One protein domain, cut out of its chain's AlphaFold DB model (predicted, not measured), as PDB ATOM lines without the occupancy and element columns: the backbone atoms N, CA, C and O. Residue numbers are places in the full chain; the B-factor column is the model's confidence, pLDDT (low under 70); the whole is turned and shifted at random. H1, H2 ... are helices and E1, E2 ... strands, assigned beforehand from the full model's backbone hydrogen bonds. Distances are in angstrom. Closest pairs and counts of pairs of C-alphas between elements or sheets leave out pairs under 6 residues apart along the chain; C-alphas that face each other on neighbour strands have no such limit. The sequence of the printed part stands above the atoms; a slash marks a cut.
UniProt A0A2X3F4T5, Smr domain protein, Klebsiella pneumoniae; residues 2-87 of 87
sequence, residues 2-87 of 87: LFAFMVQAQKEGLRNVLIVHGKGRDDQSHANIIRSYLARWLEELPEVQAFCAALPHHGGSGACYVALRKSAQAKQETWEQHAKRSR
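AT A GLANCE: This is residues 2 to 87 of the 87 residues of the protein "Smr domain protein" of Klebsiella pneumoniae (UniProt A0A2X3F4T5). A small sheet of three strands has two helices, H1 and H2, over one face, and residues 75 to 87, mostly H3, stick out past it as an arm that adds to the length. The printed part has 86 residues, with three named helices and three named strands in the order H1 E1 H2 E2 E3 H3. The sheet runs E1 - E3 - E2, antiparallel, and the class is mixed, helices and strands. The whole is loose, radius of gyration of the C-alphas 16.3 A, spanning 60 by 25 by 17 A.

HOW THE PARTS SIT: H1, residues 2 to 11, is on the sheet of E1, residues 16 to 20, E3, residues 63 to 68, and E2, residues 48 to 53. H1 runs slantwise to the strands over E3, at 38 degrees on the local plane; its closest C-alphas to E1 are Ala 9 and Val 17, 7.7 A. E1 and E3 are antiparallel, with N 17 and O 66 at 2.9 A, within hydrogen-bond range. H2, residues 30 to 44, is on the same face, height over the sheet 9.9 A, along the strands at 11 degrees to E3 on the local plane; its closest C-alphas to E2 are Leu 42 and Val 48, 6.4 A. These are two layers, helices on one face of a sheet. E1, H2 and E2 form a split strand-helix-strand unit, E3 between its strands, with a right-handed crossover. E2 and E3 form a hairpin, with N 65 and O 52 at 2.8 A. H3, residues 72 to 85, is not on the sheet and is apart from H1 and H2. In H1 and H3 every O i to N i+4 pair is within hydrogen-bond range, in H2 10 of 11.

IN THESE COORDINATES: H1 begins at C-alpha 2 (-20.672, -36.393, -33.868) and is 14.3 A long. H2 measures 21.4 A, E3 16.0 A and H3 20.4 A. H3 ends at C-alpha 85 (-57.306, -51.051, -33.257).

THE WHOLE: The C-alphas of Asp 26 and Arg 87, the two farthest apart, are 60.3 A apart. The printed part has no cut and no long link. Residues 86 to 87 are under pLDDT 70.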
ATOM      1  N   LEU A   2     -19.822 -35.273 -34.323       92.19
ATOM      2  CA  LEU A   2     -20.672 -36.393 -33.868       92.19
ATOM      3  C   LEU A   2     -21.932 -35.962 -33.103       92.19
ATOM      4  O   LEU A   2     -23.027 -36.323 -33.506       92.19
ATOM      5  N   PHE A   3     -21.795 -35.178 -32.030       93.38
ATOM      6  CA  PHE A   3     -22.944 -34.793 -31.201       93.38
ATOM      7  C   PHE A   3     -24.041 -34.085 -32.012       93.38
ATOM      8  O   PHE A   3     -25.203 -34.472 -31.964       93.38
ATOM      9  N   ALA A   4     -23.658 -33.105 -32.836       95.56
ATOM     10  CA  ALA A   4     -24.590 -32.414 -33.724       95.56
ATOM     11  C   ALA A   4     -25.274 -33.378 -34.714       95.56
ATOM     12  O   ALA A   4     -26.474 -33.257 -34.944       95.56
ATOM     13  N   PHE A   5     -24.536 -34.355 -35.251       96.12
ATOM     14  CA  PHE A   5     -25.091 -35.392 -36.121       96.12
ATOM     15  C   PHE A   5     -26.113 -36.278 -35.393       96.12
ATOM     16  O   PHE A   5     -27.194 -36.511 -35.922       96.12
ATOM     17  N   MET A   6     -25.821 -36.713 -34.164       95.50
ATOM     18  CA  MET A   6     -26.735 -37.540 -33.364       95.50
ATOM     19  C   MET A   6     -28.016 -36.780 -33.002       95.50
ATOM     20  O   MET A   6     -29.117 -37.312 -33.151       95.50
ATOM     21  N   VAL A   7     -27.888 -35.504 -32.626       93.62
ATOM     22  CA  VAL A   7     -29.033 -34.614 -32.381       93.62
ATOM     23  C   VAL A   7     -29.884 -34.454 -33.640       93.62
ATOM     24  O   VAL A   7     -31.110 -34.513 -33.560       93.62
ATOM     25  N   GLN A   8     -29.263 -34.268 -34.807       95.31
ATOM     26  CA  GLN A   8     -29.992 -34.146 -36.069       95.31
ATOM     27  C   GLN A   8     -30.703 -35.454 -36.444       95.31
ATOM     28  O   GLN A   8     -31.892 -35.430 -36.749       95.31
ATOM     29  N   ALA A   9     -30.023 -36.598 -36.329       95.31
ATOM     30  CA  ALA A   9     -30.603 -37.912 -36.596       95.31
ATOM     31  C   ALA A   9     -31.824 -38.198 -35.704       95.31
ATOM     32  O   ALA A   9     -32.827 -38.736 -36.174       95.31
ATOM     33  N   GLN A  10     -31.772 -37.786 -34.432       92.56
ATOM     34  CA  GLN A  10     -32.912 -37.870 -33.518       92.56
ATOM     35  C   GLN A  10     -34.081 -36.976 -33.947       92.56
ATOM     36  O   GLN A  10     -35.226 -37.428 -33.932       92.56
ATOM     37  N   LYS A  11     -33.810 -35.730 -34.363       92.25
ATOM     38  CA  LYS A  11     -34.845 -34.807 -34.867       92.25
ATOM     39  C   LYS A  11     -35.526 -35.328 -36.130       92.25
ATOM     40  O   LYS A  11     -36.732 -35.181 -36.271       92.25
ATOM     41  N   GLU A  12     -34.764 -35.963 -37.012       94.38
ATOM     42  CA  GLU A  12     -35.273 -36.594 -38.234       94.38
ATOM     43  C   GLU A  12     -35.973 -37.938 -37.972       94.38
ATOM     44  O   GLU A  12     -36.535 -38.539 -38.885       94.38
ATOM     45  N   GLY A  13     -35.959 -38.433 -36.728       93.75
ATOM     46  CA  GLY A  13     -36.576 -39.707 -36.366       93.75
ATOM     47  C   GLY A  13     -35.858 -40.926 -36.953       93.75
ATOM     48  O   GLY A  13     -36.463 -41.998 -37.060       93.75
ATOM     49  N   LEU A  14     -34.579 -40.788 -37.325       95.75
ATOM     50  CA  LEU A  14     -33.776 -41.898 -37.825       95.75
ATOM     51  C   LEU A  14     -33.611 -42.959 -36.736       95.75
ATOM     52  O   LEU A  14     -33.375 -42.665 -35.564       95.75
ATOM     53  N   ARG A  15     -33.717 -44.224 -37.140       96.00
ATOM     54  CA  ARG A  15     -33.597 -45.371 -36.229       96.00
ATOM     55  C   ARG A  15     -32.249 -46.061 -36.289       96.00
ATOM     56  O   ARG A  15     -31.901 -46.772 -35.358       96.00
ATOM     57  N   ASN A  16     -31.521 -45.878 -37.379       97.31
ATOM     58  CA  ASN A  16     -30.191 -46.429 -37.562       97.31
ATOM     59  C   ASN A  16     -29.360 -45.415 -38.336       97.31
ATOM     60  O   ASN A  16     -29.869 -44.795 -39.270       97.31
ATOM     61  N   VAL A  17     -28.092 -45.276 -37.971       98.00
ATOM     62  CA  VAL A  17     -27.130 -44.439 -38.689       98.00
ATOM     63  C   VAL A  17     -25.834 -45.207 -38.925       98.00
ATOM     64  O   VAL A  17     -25.509 -46.145 -38.197       98.00
ATOM     65  N   LEU A  18     -25.104 -44.813 -39.965       98.19
ATOM     66  CA  LEU A  18     -23.771 -45.315 -40.277       98.19
ATOM     67  C   LEU A  18     -22.764 -44.202 -39.991       98.19
ATOM     68  O   LEU A  18     -22.864 -43.120 -40.566       98.19
ATOM     69  N   ILE A  19     -21.788 -44.468 -39.127       97.44
ATOM     70  CA  ILE A  19     -20.702 -43.531 -38.830       97.44
ATOM     71  C   ILE A  19     -19.433 -44.055 -39.486       97.44
ATOM     72  O   ILE A  19     -18.942 -45.122 -39.125       97.44
ATOM     73  N   VAL A  20     -18.884 -43.294 -40.430       96.81
ATOM     74  CA  VAL A  20     -17.617 -43.613 -41.097       96.81
ATOM     75  C   VAL A  20     -16.490 -42.862 -40.398       96.81
ATOM     76  O   VAL A  20     -16.424 -41.638 -40.461       96.81
ATOM     77  N   HIS A  21     -15.601 -43.594 -39.731       94.44
ATOM     78  CA  HIS A  21     -14.439 -43.038 -39.026       94.44
ATOM     79  C   HIS A  21     -13.104 -43.319 -39.733       94.44
ATOM     80  O   HIS A  21     -12.055 -42.841 -39.306       94.44
ATOM     81  N   GLY A  22     -13.142 -44.079 -40.832       93.44
ATOM     82  CA  GLY A  22     -11.971 -44.451 -41.620       93.44
ATOM     83  C   GLY A  22     -11.259 -45.693 -41.083       93.44
ATOM     84  O   GLY A  22     -11.475 -46.122 -39.951       93.44
ATOM     85  N   LYS A  23     -10.408 -46.299 -41.918       89.81
ATOM     86  CA  LYS A  23      -9.613 -47.486 -41.564       89.81
ATOM     87  C   LYS A  23      -8.197 -47.074 -41.168       89.81
ATOM     88  O   LYS A  23      -7.516 -46.405 -41.943       89.81
ATOM     89  N   GLY A  24      -7.759 -47.495 -39.986       85.56
ATOM     90  CA  GLY A  24      -6.378 -47.340 -39.537       85.56
ATOM     91  C   GLY A  24      -5.446 -48.392 -40.140       85.56
ATOM     92  O   GLY A  24      -5.878 -49.518 -40.383       85.56
ATOM     93  N   ARG A  25      -4.178 -48.034 -40.385       82.69
ATOM     94  CA  ARG A  25      -3.119 -48.990 -40.781       82.69
ATOM     95  C   ARG A  25      -2.386 -49.593 -39.576       82.69
ATOM     96  O   ARG A  25      -1.838 -50.681 -39.691       82.69
ATOM     97  N   ASP A  26      -2.428 -48.903 -38.442       83.06
ATOM     98  CA  ASP A  26      -1.853 -49.277 -37.148       83.06
ATOM     99  C   ASP A  26      -2.711 -48.684 -36.011       83.06
ATOM    100  O   ASP A  26      -3.566 -47.822 -36.249       83.06
ATOM    101  N   ASP A  27      -2.515 -49.139 -34.773       75.81
ATOM    102  CA  ASP A  27      -3.350 -48.755 -33.624       75.81
ATOM    103  C   ASP A  27      -3.270 -47.268 -33.249       75.81
ATOM    104  O   ASP A  27      -4.246 -46.722 -32.736       75.81
ATOM    105  N   GLN A  28      -2.153 -46.595 -33.540       81.94
ATOM    106  CA  GLN A  28      -1.965 -45.171 -33.232       81.94
ATOM    107  C   GLN A  28      -2.467 -44.246 -34.344       81.94
ATOM    108  O   GLN A  28      -2.509 -43.025 -34.178       81.94
ATOM    109  N   SER A  29      -2.879 -44.804 -35.478       88.56
ATOM    110  CA  SER A  29      -3.451 -44.025 -36.562       88.56
ATOM    111  C   SER A  29      -4.696 -43.256 -36.110       88.56
ATOM    112  O   SER A  29      -5.526 -43.730 -35.330       88.56
ATOM    113  N   HIS A  30      -4.862 -42.058 -36.669       87.75
ATOM    114  CA  HIS A  30      -5.965 -41.152 -36.347       87.75
ATOM    115  C   HIS A  30      -7.346 -41.832 -36.407       87.75
ATOM    116  O   HIS A  30      -8.193 -41.607 -35.547       87.75
ATOM    117  N   ALA A  31      -7.555 -42.723 -37.380       88.06
ATOM    118  CA  ALA A  31      -8.807 -43.454 -37.547       88.06
ATOM    119  C   ALA A  31      -9.097 -44.433 -36.392       88.06
ATOM    120  O   ALA A  31     -10.247 -44.577 -35.974       88.06
ATOM    121  N   ASN A  32      -8.064 -45.080 -35.845       89.50
ATOM    122  CA  ASN A  32      -8.207 -45.968 -34.693       89.50
ATOM    123  C   ASN A  32      -8.426 -45.187 -33.395       89.50
ATOM    124  O   ASN A  32      -9.237 -45.608 -32.572       89.50
ATOM    125  N   ILE A  33      -7.806 -44.013 -33.254       91.94
ATOM    126  CA  ILE A  33      -8.090 -43.089 -32.149       91.94
ATOM    127  C   ILE A  33      -9.561 -42.643 -32.190       91.94
ATOM    128  O   ILE A  33     -10.254 -42.719 -31.176       91.94
ATOM    129  N   ILE A  34     -10.074 -42.243 -33.362       93.94
ATOM    130  CA  ILE A  34     -11.493 -41.881 -33.522       93.94
ATOM    131  C   ILE A  34     -12.399 -43.065 -33.182       93.94
ATOM    132  O   ILE A  34     -13.389 -42.880 -32.479       93.94
ATOM    133  N   ARG A  35     -12.071 -44.279 -33.640       94.19
ATOM    134  CA  ARG A  35     -12.833 -45.494 -33.311       94.19
ATOM    135  C   ARG A  35     -12.946 -45.696 -31.796       94.19
ATOM    136  O   ARG A  35     -14.039 -45.969 -31.308       94.19
ATOM    137  N   SER A  36     -11.848 -45.526 -31.060       93.50
ATOM    138  CA  SER A  36     -11.833 -45.642 -29.596       93.50
ATOM    139  C   SER A  36     -12.681 -44.562 -28.918       93.50
ATOM    140  O   SER A  36     -13.436 -44.867 -27.997       93.50
ATOM    141  N   TYR A  37     -12.621 -43.316 -29.398       95.50
ATOM    142  CA  TYR A  37     -13.501 -42.254 -28.902       95.50
ATOM    143  C   TYR A  37     -14.976 -42.533 -29.197       95.50
ATOM    144  O   TYR A  37     -15.811 -42.337 -28.321       95.50
ATOM    145  N   LEU A  38     -15.302 -43.027 -30.395       96.06
ATOM    146  CA  LEU A  38     -16.669 -43.402 -30.754       96.06
ATOM    147  C   LEU A  38     -17.213 -44.495 -29.841       96.06
ATOM    148  O   LEU A  38     -18.336 -44.357 -29.371       96.06
ATOM    149  N   ALA A  39     -16.428 -45.538 -29.562       95.38
ATOM    150  CA  ALA A  39     -16.847 -46.612 -28.664       95.38
ATOM    151  C   ALA A  39     -17.253 -46.063 -27.288       95.38
ATOM    152  O   ALA A  39     -18.324 -46.389 -26.791       95.38
ATOM    153  N   ARG A  40     -16.454 -45.146 -26.729       96.50
ATOM    154  CA  ARG A  40     -16.769 -44.492 -25.457       96.50
ATOM    155  C   ARG A  40     -17.988 -43.568 -25.548       96.50
ATOM    156  O   ARG A  40     -18.888 -43.649 -24.723       96.50
ATOM    157  N   TRP A  41     -18.014 -42.659 -26.520       96.75
ATOM    158  CA  TRP A  41     -19.067 -41.642 -26.595       96.75
ATOM    159  C   TRP A  41     -20.435 -42.237 -26.905       96.75
ATOM    160  O   TRP A  41     -21.434 -41.757 -26.387       96.75
ATOM    161  N   LEU A  42     -20.501 -43.277 -27.739       97.12
ATOM    162  CA  LEU A  42     -21.770 -43.922 -28.074       97.12
ATOM    163  C   LEU A  42     -22.409 -44.615 -26.862       97.12
ATOM    164  O   LEU A  42     -23.632 -44.671 -26.797       97.12
ATOM    165  N   GLU A  43     -21.616 -45.093 -25.900       96.69
ATOM    166  CA  GLU A  43     -22.123 -45.637 -24.630       96.69
ATOM    167  C   GLU A  43     -22.689 -44.548 -23.705       96.69
ATOM    168  O   GLU A  43     -23.631 -44.798 -22.956       96.69
ATOM    169  N   GLU A  44     -22.143 -43.329 -23.769       96.12
ATOM    170  CA  GLU A  44     -22.572 -42.186 -22.952       96.12
ATOM    171  C   GLU A  44     -23.878 -41.536 -23.471       96.12
ATOM    172  O   GLU A  44     -24.523 -40.780 -22.743       96.12
ATOM    173  N   LEU A  45     -24.297 -41.830 -24.710       95.06
ATOM    174  CA  LEU A  45     -25.496 -41.255 -25.332       95.06
ATOM    175  C   LEU A  45     -26.754 -42.103 -25.047       95.06
ATOM    176  O   LEU A  45     -26.894 -43.200 -25.593       95.06
ATOM    177  N   PRO A  46     -27.729 -41.611 -24.253       93.88
ATOM    178  CA  PRO A  46     -28.903 -42.394 -23.852       93.88
ATOM    179  C   PRO A  46     -29.828 -42.780 -25.017       93.88
ATOM    180  O   PRO A  46     -30.625 -43.716 -24.900       93.88
ATOM    181  N   GLU A  47     -29.765 -42.058 -26.133       94.56
ATOM    182  CA  GLU A  47     -30.485 -42.354 -27.367       94.56
ATOM    183  C   GLU A  47     -29.918 -43.556 -28.132       94.56
ATOM    184  O   GLU A  47     -30.628 -44.125 -28.961       94.56
ATOM    185  N   VAL A  48     -28.682 -43.979 -27.858       97.50
ATOM    186  CA  VAL A  48     -28.073 -45.149 -28.497       97.50
ATOM    187  C   VAL A  48     -28.589 -46.421 -27.825       97.50
ATOM    188  O   VAL A  48     -28.660 -46.533 -26.603       97.50
ATOM    189  N   GLN A  49     -29.008 -47.394 -28.634       97.62
ATOM    190  CA  GLN A  49     -29.458 -48.708 -28.160       97.62
ATOM    191  C   GLN A  49     -28.367 -49.765 -28.284       97.62
ATOM    192  O   GLN A  49     -28.237 -50.618 -27.413       97.62
ATOM    193  N   ALA A  50     -27.634 -49.734 -29.394       98.12
ATOM    194  CA  ALA A  50     -26.551 -50.654 -29.703       98.12
ATOM    195  C   ALA A  50     -25.702 -50.077 -30.838       98.12
ATOM    196  O   ALA A  50     -26.175 -49.245 -31.616       98.12
ATOM    197  N   PHE A  51     -24.474 -50.562 -30.978       98.38
ATOM    198  CA  PHE A  51     -23.641 -50.292 -32.142       98.38
ATOM    199  C   PHE A  51     -22.728 -51.482 -32.441       98.38
ATOM    200  O   PHE A  51     -22.405 -52.274 -31.558       98.38
ATOM    201  N   CYS A  52     -22.333 -51.629 -33.702       97.50
ATOM    202  CA  CYS A  52     -21.422 -52.682 -34.143       97.50
ATOM    203  C   CYS A  52     -20.642 -52.249 -35.388       97.50
ATOM    204  O   CYS A  52     -21.011 -51.287 -36.060       97.50
ATOM    205  N   ALA A  53     -19.552 -52.951 -35.704       96.81
ATOM    206  CA  ALA A  53     -18.804 -52.699 -36.933       96.81
ATOM    207  C   ALA A  53     -19.700 -52.880 -38.171       96.81
ATOM    208  O   ALA A  53     -20.550 -53.774 -38.220       96.81
ATOM    209  N   ALA A  54     -19.498 -52.033 -39.179       98.12
ATOM    210  CA  ALA A  54     -20.249 -52.111 -40.420       98.12
ATOM    211  C   ALA A  54     -19.853 -53.348 -41.241       98.12
ATOM    212  O   ALA A  54     -18.766 -53.912 -41.093       98.12
ATOM    213  N   LEU A  55     -20.721 -53.747 -42.172       98.00
ATOM    214  CA  LEU A  55     -20.373 -54.774 -43.156       98.00
ATOM    215  C   LEU A  55     -19.304 -54.245 -44.129       98.00
ATOM    216  O   LEU A  55     -19.230 -53.031 -44.343       98.00
ATOM    217  N   PRO A  56     -18.501 -55.118 -44.774       97.00
ATOM    218  CA  PRO A  56     -17.437 -54.688 -45.683       97.00
ATOM    219  C   PRO A  56     -17.892 -53.708 -46.774       97.00
ATOM    220  O   PRO A  56     -17.204 -52.717 -47.014       97.00
ATOM    221  N   HIS A  57     -19.070 -53.927 -47.368       97.12
ATOM    222  CA  HIS A  57     -19.633 -53.062 -48.414       97.12
ATOM    223  C   HIS A  57     -20.138 -51.701 -47.897       97.12
ATOM    224  O   HIS A  57     -20.324 -50.786 -48.689       97.12
ATOM    225  N   HIS A  58     -20.311 -51.540 -46.580       97.69
ATOM    226  CA  HIS A  58     -20.629 -50.267 -45.920       97.69
ATOM    227  C   HIS A  58     -19.429 -49.674 -45.157       97.69
ATOM    228  O   HIS A  58     -19.594 -48.761 -44.353       97.69
ATOM    229  N   GLY A  59     -18.212 -50.178 -45.393       95.12
ATOM    230  CA  GLY A  59     -16.975 -49.625 -44.826       95.12
ATOM    231  C   GLY A  59     -16.227 -50.551 -43.866       95.12
ATOM    232  O   GLY A  59     -15.065 -50.280 -43.556       95.12
ATOM    233  N   GLY A  60     -16.810 -51.681 -43.459       95.44
ATOM    234  CA  GLY A  60     -16.138 -52.677 -42.619       95.44
ATOM    235  C   GLY A  60     -15.612 -52.083 -41.310       95.44
ATOM    236  O   GLY A  60     -16.273 -51.275 -40.670       95.44
ATOM    237  N   SER A  61     -14.364 -52.407 -40.967       92.75
ATOM    238  CA  SER A  61     -13.667 -51.880 -39.783       92.75
ATOM    239  C   SER A  61     -13.474 -50.359 -39.750       92.75
ATOM    240  O   SER A  61     -13.004 -49.850 -38.738       92.75
ATOM    241  N   GLY A  62     -13.789 -49.638 -40.832       95.94
ATOM    242  CA  GLY A  62     -13.712 -48.178 -40.885       95.94
ATOM    243  C   GLY A  62     -15.039 -47.463 -40.660       95.94
ATOM    244  O   GLY A  62     -15.112 -46.248 -40.856       95.94
ATOM    245  N   ALA A  63     -16.090 -48.207 -40.323       97.50
ATOM    246  CA  ALA A  63     -17.392 -47.653 -40.019       97.50
ATOM    247  C   ALA A  63     -18.138 -48.506 -38.985       97.50
ATOM    248  O   ALA A  63     -17.849 -49.692 -38.804       97.50
ATOM    249  N   CYS A  64     -19.137 -47.919 -38.332       97.94
ATOM    250  CA  CYS A  64     -20.034 -48.635 -37.433       97.94
ATOM    251  C   CYS A  64     -21.501 -48.293 -37.695       97.94
ATOM    252  O   CYS A  64     -21.850 -47.153 -38.012       97.94
ATOM    253  N   TYR A  65     -22.362 -49.299 -37.561       98.56
ATOM    254  CA  TYR A  65     -23.796 -49.084 -37.441       98.56
ATOM    255  C   TYR A  65     -24.125 -48.693 -36.010       98.56
ATOM    256  O   TYR A  65     -23.600 -49.289 -35.070       98.56
ATOM    257  N   VAL A  66     -25.043 -47.748 -35.857       98.38
ATOM    258  CA  VAL A  66     -25.577 -47.327 -34.563       98.38
ATOM    259  C   VAL A  66     -27.094 -47.403 -34.624       98.38
ATOM    260  O   VAL A  66     -27.717 -46.754 -35.464       98.38
ATOM    261  N   ALA A  67     -27.681 -48.199 -33.738       98.31
ATOM    262  CA  ALA A  67     -29.118 -48.284 -33.535       98.31
ATOM    263  C   ALA A  67     -29.556 -47.211 -32.535       98.31
ATOM    264  O   ALA A  67     -28.991 -47.085 -31.446       98.31
ATOM    265  N   LEU A  68     -30.582 -46.453 -32.904       97.19
ATOM    266  CA  LEU A  68     -31.110 -45.330 -32.148       97.19
ATOM    267  C   LEU A  68     -32.502 -45.641 -31.603       97.19
ATOM    268  O   LEU A  68     -33.349 -46.252 -32.266       97.19
ATOM    269  N   ARG A  69     -32.767 -45.143 -30.394       95.00
ATOM    270  CA  ARG A  69     -34.099 -45.158 -29.804       95.00
ATOM    271  C   ARG A  69     -35.055 -44.410 -30.717       95.00
ATOM    272  O   ARG A  69     -34.739 -43.375 -31.298       95.00
ATOM    273  N   LYS A  70     -36.262 -44.959 -30.800       91.44
ATOM    274  CA  LYS A  70     -37.380 -44.328 -31.488       91.44
ATOM    275  C   LYS A  70     -37.693 -42.979 -30.836       91.44
ATOM    276  O   LYS A  70     -37.746 -42.907 -29.607       91.44
ATOM    277  N   SER A  71     -37.959 -41.957 -31.650       87.81
ATOM    278  CA  SER A  71     -38.355 -40.642 -31.144       87.81
ATOM    279  C   SER A  71     -39.630 -40.734 -30.299       87.81
ATOM    280  O   SER A  71     -40.487 -41.600 -30.516       87.81
ATOM    281  N   ALA A  72     -39.766 -39.833 -29.324       87.00
ATOM    282  CA  ALA A  72     -40.936 -39.787 -28.447       87.00
ATOM    283  C   ALA A  72     -42.240 -39.626 -29.247       87.00
ATOM    284  O   ALA A  72     -43.216 -40.321 -28.976       87.00
ATOM    285  N   GLN A  73     -42.215 -38.788 -30.287       87.62
ATOM    286  CA  GLN A  73     -43.341 -38.589 -31.194       87.62
ATOM    287  C   GLN A  73     -43.726 -39.885 -31.918       87.62
ATOM    288  O   GLN A  73     -44.866 -40.330 -31.823       87.62
ATOM    289  N   ALA A  74     -42.768 -40.560 -32.556       87.19
ATOM    290  CA  ALA A  74     -43.069 -41.793 -33.275       87.19
ATOM    291  C   ALA A  74     -43.499 -42.924 -32.313       87.19
ATOM    292  O   ALA A  74     -44.227 -43.844 -32.696       87.19
ATOM    293  N   LYS A  75     -43.047 -42.904 -31.049       88.31
ATOM    294  CA  LYS A  75     -43.546 -43.811 -30.002       88.31
ATOM    295  C   LYS A  75     -45.021 -43.534 -29.693       88.31
ATOM    296  O   LYS A  75     -45.797 -44.487 -29.668       88.31
ATOM    297  N   GLN A  76     -45.387 -42.267 -29.510       90.00
ATOM    298  CA  GLN A  76     -46.756 -41.826 -29.239       90.00
ATOM    299  C   GLN A  76     -47.709 -42.188 -30.389       90.00
ATOM    300  O   GLN A  76     -48.728 -42.832 -30.158       90.00
ATOM    301  N   GLU A  77     -47.328 -41.889 -31.633       90.06
ATOM    302  CA  GLU A  77     -48.121 -42.208 -32.831       90.06
ATOM    303  C   GLU A  77     -48.422 -43.708 -32.941       90.06
ATOM    304  O   GLU A  77     -49.548 -44.119 -33.218       90.06
ATOM    305  N   THR A  78     -47.426 -44.559 -32.681       88.88
ATOM    306  CA  THR A  78     -47.626 -46.014 -32.668       88.88
ATOM    307  C   THR A  78     -48.568 -46.445 -31.550       88.88
ATOM    308  O   THR A  78     -49.436 -47.283 -31.783       88.88
ATOM    309  N   TRP A  79     -48.452 -45.854 -30.363       89.69
ATOM    310  CA  TRP A  79     -49.376 -46.117 -29.259       89.69
ATOM    311  C   TRP A  79     -50.826 -45.792 -29.637       89.69
ATOM    312  O   TRP A  79     -51.708 -46.631 -29.464       89.69
ATOM    313  N   GLU A  80     -51.066 -44.624 -30.229       91.56
ATOM    314  CA  GLU A  80     -52.397 -44.195 -30.670       91.56
ATOM    315  C   GLU A  80     -52.981 -45.106 -31.752       91.56
ATOM    316  O   GLU A  80     -54.166 -45.435 -31.718       91.56
ATOM    317  N   GLN A  81     -52.156 -45.549 -32.703       90.38
ATOM    318  CA  GLN A  81     -52.580 -46.476 -33.751       90.38
ATOM    319  C   GLN A  81     -52.993 -47.839 -33.183       90.38
ATOM    320  O   GLN A  81     -54.023 -48.382 -33.582       90.38
ATOM    321  N   HIS A  82     -52.220 -48.393 -32.244       87.12
ATOM    322  CA  HIS A  82     -52.546 -49.678 -31.622       87.12
ATOM    323  C   HIS A  82     -53.742 -49.578 -30.668       87.12
ATOM    324  O   HIS A  82     -54.590 -50.468 -30.677       87.12
ATOM    325  N   ALA A  83     -53.868 -48.481 -29.915       88.19
ATOM    326  CA  ALA A  83     -55.017 -48.237 -29.046       88.19
ATOM    327  C   ALA A  83     -56.333 -48.136 -29.839       88.19
ATOM    328  O   ALA A  83     -57.353 -48.668 -29.406       88.19
ATOM    329  N   LYS A  84     -56.309 -47.516 -31.030       77.94
ATOM    330  CA  LYS A  84     -57.478 -47.414 -31.924       77.94
ATOM    331  C   LYS A  84     -57.920 -48.754 -32.515       77.94
ATOM    332  O   LYS A  84     -59.096 -48.907 -32.796       77.94
ATOM    333  N   ARG A  85     -57.004 -49.709 -32.712       72.12
ATOM    334  CA  ARG A  85     -57.306 -51.051 -33.257       72.12
ATOM    335  C   ARG A  85     -57.828 -52.041 -32.212       72.12
ATOM    336  O   ARG A  85     -58.278 -53.118 -32.578       72.12
ATOM    337  N   SER A  86     -57.704 -51.702 -30.931       67.56
ATOM    338  CA  SER A  86     -58.143 -52.523 -29.797       67.56
ATOM    339  C   SER A  86     -59.585 -52.225 -29.353       67.56
ATOM    340  O   SER A  86     -60.061 -52.850 -28.405       67.56
ATOM    341  N   ARG A  87     -60.249 -51.252 -29.982       54.81
ATOM    342  CA  ARG A  87     -61.668 -50.922 -29.805       54.81
ATOM    343  C   ARG A  87     -62.431 -51.309 -31.059       54.81
ATOM    344  O   ARG A  87     -63.604 -51.694 -30.895       54.81
TER     345      ARG A  87